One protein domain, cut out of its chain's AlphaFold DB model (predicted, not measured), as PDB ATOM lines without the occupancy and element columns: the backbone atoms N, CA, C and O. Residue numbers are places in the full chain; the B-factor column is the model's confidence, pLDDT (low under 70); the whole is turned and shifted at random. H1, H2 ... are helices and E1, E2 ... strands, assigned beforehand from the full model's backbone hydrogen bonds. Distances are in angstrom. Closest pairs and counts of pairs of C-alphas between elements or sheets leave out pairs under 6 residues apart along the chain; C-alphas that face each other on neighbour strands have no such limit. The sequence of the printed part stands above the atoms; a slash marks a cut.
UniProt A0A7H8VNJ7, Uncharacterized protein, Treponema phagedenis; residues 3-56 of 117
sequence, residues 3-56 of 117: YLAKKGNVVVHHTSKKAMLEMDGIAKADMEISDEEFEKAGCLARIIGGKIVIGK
ATOM      1  N   TYR A   3     133.187 109.736 128.748       96.19
ATOM      2  CA  TYR A   3     134.402 109.223 129.361       96.19
ATOM      3  C   TYR A   3     135.542 110.175 129.038       96.19
ATOM      4  O   TYR A   3     135.871 110.354 127.868       96.19
ATOM      5  N   LEU A   4     136.149 110.762 130.063       95.75
ATOM      6  CA  LEU A   4     137.232 111.735 129.955       95.75
ATOM      7  C   LEU A   4     138.538 111.100 130.426       95.75
ATOM      8  O   LEU A   4     138.579 110.458 131.479       95.75
ATOM      9  N   ALA A   5     139.614 111.298 129.673       96.00
ATOM     10  CA  ALA A   5     140.939 110.837 130.063       96.00
ATOM     11  C   ALA A   5     142.037 111.810 129.632       96.00
ATOM     12  O   ALA A   5     141.922 112.510 128.625       96.00
ATOM     13  N   LYS A   6     143.126 111.842 130.394       95.62
ATOM     14  CA  LYS A   6     144.335 112.595 130.075       95.62
ATOM     15  C   LYS A   6     145.175 111.799 129.082       95.62
ATOM     16  O   LYS A   6     145.559 110.662 129.349       95.62
ATOM     17  N   LYS A   7     145.537 112.430 127.968       92.88
ATOM     18  CA  LYS A   7     146.500 111.904 126.997       92.88
ATOM     19  C   LYS A   7     147.626 112.920 126.844       92.88
ATOM     20  O   LYS A   7     147.523 113.881 126.089       92.88
ATOM     21  N   GLY A   8     148.691 112.757 127.626       89.81
ATOM     22  CA  GLY A   8     149.721 113.792 127.747       89.81
ATOM     23  C   GLY A   8     149.144 115.074 128.356       89.81
ATOM     24  O   GLY A   8     148.646 115.042 129.478       89.81
ATOM     25  N   ASN A   9     149.200 116.185 127.615       90.56
ATOM     26  CA  ASN A   9     148.722 117.497 128.071       90.56
ATOM     27  C   ASN A   9     147.331 117.884 127.529       90.56
ATOM     28  O   ASN A   9     146.928 119.040 127.637       90.56
ATOM     29  N   VAL A  10     146.602 116.936 126.936       93.12
ATOM     30  CA  VAL A  10     145.235 117.146 126.439       93.12
ATOM     31  C   VAL A  10     144.245 116.214 127.131       93.12
ATOM     32  O   VAL A  10     144.621 115.157 127.648       93.12
ATOM     33  N   VAL A  11     142.972 116.610 127.127       95.31
ATOM     34  CA  VAL A  11     141.856 115.746 127.521       95.31
ATOM     35  C   VAL A  11     141.246 115.159 126.257       95.31
ATOM     36  O   VAL A  11     140.899 115.899 125.340       95.31
ATOM     37  N   VAL A  12     141.114 113.838 126.216       94.44
ATOM     38  CA  VAL A  12     140.303 113.139 125.216       94.44
ATOM     39  C   VAL A  12     138.972 112.758 125.844       94.44
ATOM     40  O   VAL A  12     138.912 112.415 127.029       94.44
ATOM     41  N   HIS A  13     137.905 112.823 125.054       93.75
ATOM     42  CA  HIS A  13     136.571 112.439 125.488       93.75
ATOM     43  C   HIS A  13     135.928 111.480 124.489       93.75
ATOM     44  O   HIS A  13     136.044 111.651 123.278       93.75
ATOM     45  N   HIS A  14     135.219 110.480 125.001       93.75
ATOM     46  CA  HIS A  14     134.508 109.485 124.197       93.75
ATOM     47  C   HIS A  14     133.139 109.199 124.789       93.75
ATOM     48  O   HIS A  14     132.964 109.254 126.000       93.75
ATOM     49  N   THR A  15     132.186 108.800 123.953       92.56
ATOM     50  CA  THR A  15     130.866 108.313 124.398       92.56
ATOM     51  C   THR A  15     130.856 106.803 124.678       92.56
ATOM     52  O   THR A  15     129.845 106.239 125.087       92.56
ATOM     53  N   SER A  16     131.991 106.120 124.474       94.25
ATOM     54  CA  SER A  16     132.167 104.689 124.733       94.25
ATOM     55  C   SER A  16     133.589 104.364 125.193       94.25
ATOM     56  O   SER A  16     134.564 104.789 124.571       94.25
ATOM     57  N   LYS A  17     133.719 103.526 126.234       93.44
ATOM     58  CA  LYS A  17     135.017 102.999 126.703       93.44
ATOM     59  C   LYS A  17     135.739 102.185 125.627       93.44
ATOM     60  O   LYS A  17     136.964 102.202 125.567       93.44
ATOM     61  N   LYS A  18     134.986 101.492 124.765       94.69
ATOM     62  CA  LYS A  18     135.554 100.714 123.659       94.69
ATOM     63  C   LYS A  18     136.270 101.630 122.663       94.69
ATOM     64  O   LYS A  18     137.417 101.367 122.331       94.69
ATOM     65  N   ALA A  19     135.622 102.727 122.264       93.31
ATOM     66  CA  ALA A  19     136.215 103.711 121.361       93.31
ATOM     67  C   ALA A  19     137.461 104.369 121.978       93.31
ATOM     68  O   ALA A  19     138.488 104.473 121.316       93.31
ATOM     69  N   MET A  20     137.409 104.713 123.268       94.19
ATOM     70  CA  MET A  20     138.560 105.254 124.001       94.19
ATOM     71  C   MET A  20     139.769 104.302 123.993       94.19
ATOM     72  O   MET A  20     140.903 104.734 123.778       94.19
ATOM     73  N   LEU A  21     139.542 103.000 124.186       94.81
ATOM     74  CA  LEU A  21     140.610 102.006 124.121       94.81
ATOM     75  C   LEU A  21     141.146 101.839 122.693       94.81
ATOM     76  O   LEU A  21     142.356 101.838 122.498       94.81
ATOM     77  N   GLU A  22     140.264 101.697 121.705       95.00
ATOM     78  CA  GLU A  22     140.651 101.418 120.316       95.00
ATOM     79  C   GLU A  22     141.348 102.609 119.644       95.00
ATOM     80  O   GLU A  22     142.298 102.414 118.890       95.00
ATOM     81  N   MET A  23     140.906 103.838 119.924       93.31
ATOM     82  CA  MET A  23     141.427 105.052 119.282       93.31
ATOM     83  C   MET A  23     142.606 105.667 120.040       93.31
ATOM     84  O   MET A  23     143.549 106.158 119.421       93.31
ATOM     85  N   ASP A  24     142.566 105.650 121.375       93.19
ATOM     86  CA  ASP A  24     143.563 106.329 122.208       93.19
ATOM     87  C   ASP A  24     144.432 105.386 123.044       93.19
ATOM     88  O   ASP A  24     145.392 105.849 123.661       93.19
ATOM     89  N   GLY A  25     144.145 104.080 123.053       93.69
ATOM     90  CA  GLY A  25     144.877 103.102 123.861       93.69
ATOM     91  C   GLY A  25     144.587 103.213 125.360       93.69
ATOM     92  O   GLY A  25     145.343 102.685 126.173       93.69
ATOM     93  N   ILE A  26     143.517 103.917 125.747       93.69
ATOM     94  CA  ILE A  26     143.205 104.211 127.147       93.69
ATOM     95  C   ILE A  26     142.129 103.242 127.643       93.69
ATOM     96  O   ILE A  26     140.968 103.310 127.257       93.69
ATOM     97  N   ALA A  27     142.519 102.331 128.535       91.38
ATOM     98  CA  ALA A  27     141.617 101.310 129.072       91.38
ATOM     99  C   ALA A  27     140.679 101.828 130.176       91.38
ATOM    100  O   ALA A  27     139.639 101.223 130.442       91.38
ATOM    101  N   LYS A  28     141.049 102.922 130.850       92.81
ATOM    102  CA  LYS A  28     140.307 103.468 131.988       92.81
ATOM    103  C   LYS A  28     140.190 104.982 131.865       92.81
ATOM    104  O   LYS A  28     141.201 105.664 131.735       92.81
ATOM    105  N   ALA A  29     138.962 105.479 131.956       94.31
ATOM    106  CA  ALA A  29     138.695 106.905 132.052       94.31
ATOM    107  C   ALA A  29     139.197 107.461 133.394       94.31
ATOM    108  O   ALA A  29     139.080 106.807 134.433       94.31
ATOM    109  N   ASP A  30     139.726 108.680 133.370       94.50
ATOM    110  CA  ASP A  30     140.062 109.435 134.579       94.50
ATOM    111  C   ASP A  30     138.802 110.015 135.241       94.50
ATOM    112  O   ASP A  30     138.778 110.223 136.454       94.50
ATOM    113  N   MET A  31     137.759 110.285 134.450       94.31
ATOM    114  CA  MET A  31     136.488 110.845 134.905       94.31
ATOM    115  C   MET A  31     135.339 110.388 133.996       94.31
ATOM    116  O   MET A  31     135.518 110.227 132.788       94.31
ATOM    117  N   GLU A  32     134.159 110.177 134.573       95.19
ATOM    118  CA  GLU A  32     132.938 109.808 133.849       95.19
ATOM    119  C   GLU A  32     131.830 110.787 134.242       95.19
ATOM    120  O   GLU A  32     131.587 110.976 135.433       95.19
ATOM    121  N   ILE A  33     131.179 111.407 133.261       94.56
ATOM    122  CA  ILE A  33     130.075 112.358 133.471       94.56
ATOM    123  C   ILE A  33     128.901 112.032 132.551       94.56
ATOM    124  O   ILE A  33     129.048 111.279 131.582       94.56
ATOM    125  N   SER A  34     127.727 112.590 132.832       95.88
ATOM    126  CA  SER A  34     126.596 112.479 131.907       95.88
ATOM    127  C   SER A  34     126.803 113.333 130.649       95.88
ATOM    128  O   SER A  34     127.582 114.286 130.646       95.88
ATOM    129  N   ASP A  35     126.094 112.987 129.570       93.50
ATOM    130  CA  ASP A  35     126.122 113.789 128.338       93.50
ATOM    131  C   ASP A  35     125.534 115.184 128.605       93.50
ATOM    132  O   ASP A  35     126.124 116.185 128.216       93.50
ATOM    133  N   GLU A  36     124.452 115.256 129.387       94.06
ATOM    134  CA  GLU A  36     123.817 116.516 129.786       94.06
ATOM    135  C   GLU A  36     124.755 117.437 130.581       94.06
ATOM    136  O   GLU A  36     124.764 118.649 130.365       94.06
ATOM    137  N   GLU A  37     125.545 116.899 131.517       93.06
ATOM    138  CA  GLU A  37     126.541 117.694 132.251       93.06
ATOM    139  C   GLU A  37     127.646 118.202 131.325       93.06
ATOM    140  O   GLU A  37     128.082 119.348 131.460       93.06
ATOM    141  N   PHE A  38     128.083 117.383 130.365       94.00
ATOM    142  CA  PHE A  38     129.113 117.783 129.412       94.00
ATOM    143  C   PHE A  38     128.619 118.873 128.454       94.00
ATOM    144  O   PHE A  38     129.330 119.847 128.207       94.00
ATOM    145  N   GLU A  39     127.380 118.761 127.975       93.19
ATOM    146  CA  GLU A  39     126.732 119.767 127.131       93.19
ATOM    147  C   GLU A  39     126.525 121.089 127.875       93.19
ATOM    148  O   GLU A  39     126.859 122.152 127.350       93.19
ATOM    149  N   LYS A  40     126.060 121.045 129.133       93.06
ATOM    150  CA  LYS A  40     125.937 122.242 129.989       93.06
ATOM    151  C   LYS A  40     127.278 122.930 130.232       93.06
ATOM    152  O   LYS A  40     127.322 124.142 130.419       93.06
ATOM    153  N   ALA A  41     128.371 122.175 130.203       92.06
ATOM    154  CA  ALA A  41     129.726 122.702 130.277       92.06
ATOM    155  C   ALA A  41     130.263 123.230 128.931       92.06
ATOM    156  O   ALA A  41     131.448 123.555 128.831       92.06
ATOM    157  N   GLY A  42     129.427 123.300 127.892       91.88
ATOM    158  CA  GLY A  42     129.818 123.726 126.550       91.88
ATOM    159  C   GLY A  42     130.755 122.739 125.855       91.88
ATOM    160  O   GLY A  42     131.561 123.153 125.025       91.88
ATOM    161  N   CYS A  43     130.706 121.458 126.237       91.25
ATOM    162  CA  CYS A  43     131.611 120.405 125.766       91.25
ATOM    163  C   CYS A  43     133.100 120.734 125.993       91.25
ATOM    164  O   CYS A  43     133.978 120.220 125.298       91.25
ATOM    165  N   LEU A  44     133.399 121.605 126.962       92.69
ATOM    166  CA  LEU A  44     134.755 122.019 127.284       92.69
ATOM    167  C   LEU A  44     135.325 121.104 128.371       92.69
ATOM    168  O   LEU A  44     134.781 121.012 129.469       92.69
ATOM    169  N   ALA A  45     136.460 120.466 128.097       94.12
ATOM    170  CA  ALA A  45     137.261 119.794 129.114       94.12
ATOM    171  C   ALA A  45     138.752 120.013 128.856       94.12
ATOM    172  O   ALA A  45     139.229 119.878 127.730       94.12
ATOM    173  N   ARG A  46     139.501 120.352 129.907       94.00
ATOM    174  CA  ARG A  46     140.941 120.645 129.818       94.00
ATOM    175  C   ARG A  46     141.674 120.310 131.106       94.00
ATOM    176  O   ARG A  46     141.060 120.091 132.147       94.00
ATOM    177  N   ILE A  47     142.999 120.273 131.028       94.25
ATOM    178  CA  ILE A  47     143.860 120.042 132.186       94.25
ATOM    179  C   ILE A  47     144.245 121.392 132.796       94.25
ATOM    180  O   ILE A  47     144.888 122.204 132.137       94.25
ATOM    181  N   ILE A  48     143.894 121.610 134.065       91.50
ATOM    182  CA  ILE A  48     144.325 122.765 134.867       91.50
ATOM    183  C   ILE A  48     144.973 122.224 136.142       91.50
ATOM    184  O   ILE A  48     144.379 121.412 136.854       91.50
ATOM    185  N   GLY A  49     146.227 122.600 136.408       90.06
ATOM    186  CA  GLY A  49     146.965 122.104 137.579       90.06
ATOM    187  C   GLY A  49     147.083 120.570 137.644       90.06
ATOM    188  O   GLY A  49     147.067 119.995 138.730       90.06
ATOM    189  N   GLY A  50     147.129 119.889 136.491       90.38
ATOM    190  CA  GLY A  50     147.212 118.422 136.393       90.38
ATOM    191  C   GLY A  50     145.887 117.668 136.593       90.38
ATOM    192  O   GLY A  50     145.865 116.431 136.526       90.38
ATOM    193  N   LYS A  51     144.778 118.388 136.811       91.94
ATOM    194  CA  LYS A  51     143.430 117.832 136.991       91.94
ATOM    195  C   LYS A  51     142.550 118.144 135.785       91.94
ATOM    196  O   LYS A  51     142.683 119.205 135.185       91.94
ATOM    197  N   ILE A  52     141.654 117.216 135.446       94.25
ATOM    198  CA  ILE A  52     140.615 117.466 134.444       94.25
ATOM    199  C   ILE A  52     139.607 118.441 135.054       94.25
ATOM    200  O   ILE A  52     139.051 118.171 136.118       94.25
ATOM    201  N   VAL A  53     139.396 119.564 134.374       94.44
ATOM    202  CA  VAL A  53     138.362 120.553 134.669       94.44
ATOM    203  C   VAL A  53     137.372 120.554 133.515       94.44
ATOM    204  O   VAL A  53     137.772 120.602 132.349       94.44
ATOM    205  N   ILE A  54     136.090 120.490 133.862       93.75
ATOM    206  CA  ILE A  54     134.965 120.527 132.930       93.75
ATOM    207  C   ILE A  54     134.390 121.941 132.934       93.75
ATOM    208  O   ILE A  54     134.127 122.504 133.996       93.75
ATOM    209  N   GLY A  55     134.182 122.500 131.747       92.69
ATOM    210  CA  GLY A  55     133.640 123.836 131.570       92.69
ATOM    211  C   GLY A  55     134.619 124.953 131.919       92.69
ATOM    212  O   GLY A  55     135.840 124.771 132.040       92.69
ATOM    213  N   LYS A  56     134.045 126.150 132.041       91.00
ATOM    214  CA  LYS A  56     134.740 127.331 132.549       91.00
ATOM    215  C   LYS A  56     134.960 127.187 134.050       91.00
ATOM    216  O   LYS A  56     134.092 126.663 134.752       91.00
TER     217      LYS A  56
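AT A GLANCE: This is residues 3 to 56 of the 117 residues of an uncharacterized protein of Treponema phagedenis (UniProt A0A7H8VNJ7). Two small antiparallel sheets stand face to face as a little sandwich, the three strands E2, E1 and E3 on one side and the hairpin E4 and E5 on the other. H1 covers the face of the three-stranded sheet that is turned away from the hairpin, over E2, and H2 lies beyond one end of the strands. The printed part has 54 residues with two named helices and five named strands, in the order E1, E2, H1, E3, H2, E4, E5; the class is mixed, helices and strands. The whole is compact, with a radius of gyration of the C-alphas of 10.6 A, and flat in outline, spanning 29 by 25 by 13 A.

HOW THE PARTS SIT: E1, residues 3 to 7, and E2, residues 10 to 14, form a hairpin, antiparallel at 150 degrees, with N 5 and O 12 at 3.0 A and N 12 and O 5 at 2.9 A, within hydrogen-bond range. H1, residues 17 to 24, is on this sheet at a height over the sheet of 8.5 A; its closest C-alphas to E2 are those of His 14 and Met 20, 5.9 A. It lies over E2, slantwise to the strands at 37 degrees on the local plane. E3, residues 31 to 33, is the antiparallel neighbour of E1 at 148 degrees, with N 4 and O 31 at 2.8 A. E2, H1 and E3 make a split strand-helix-strand unit, two strands running the same way with E1 between them, and its crossover is right-handed. H2, residues 35 to 40, is not on the three-stranded sheet; its closest C-alphas to E5, residues 51 to 54, are those of Phe 38 and Ile 54, 7.4 A. E4, residues 45 to 48, and E5 form a hairpin, antiparallel at 143 degrees, with N 53 and O 46 at 2.8 A. The two sheets make a sandwich, two sheets face to face, with best planes 18 degrees apart; the closest C-alphas of E2 and E4 are those of Val 11 and Arg 46, 5.5 A. H1 and H2 are apart, and in both every O i to N i+4 pair is within hydrogen-bond range.

IN THESE COORDINATES: E1 begins at C-alpha 3, (134.402, 109.223, 129.361), and is 12.6 A long; E2 is 13.4 A. H1 is 10.2 A long and begins at C-alpha 17, (135.017, 102.999, 126.703). E3 measures 6.7 A, H2 8.6 A, E4 9.6 A and E5 9.8 A, ending at C-alpha 54, (134.965, 120.527, 132.930).

THE WHOLE: The C-alphas farthest apart are those of Glu 22 and Lys 56, 29.3 A. The printed part has no cut. The link from H1 to E3 is short; the others are tight. The mean pLDDT of the printed part is 93.5, and no printed residue is under 70.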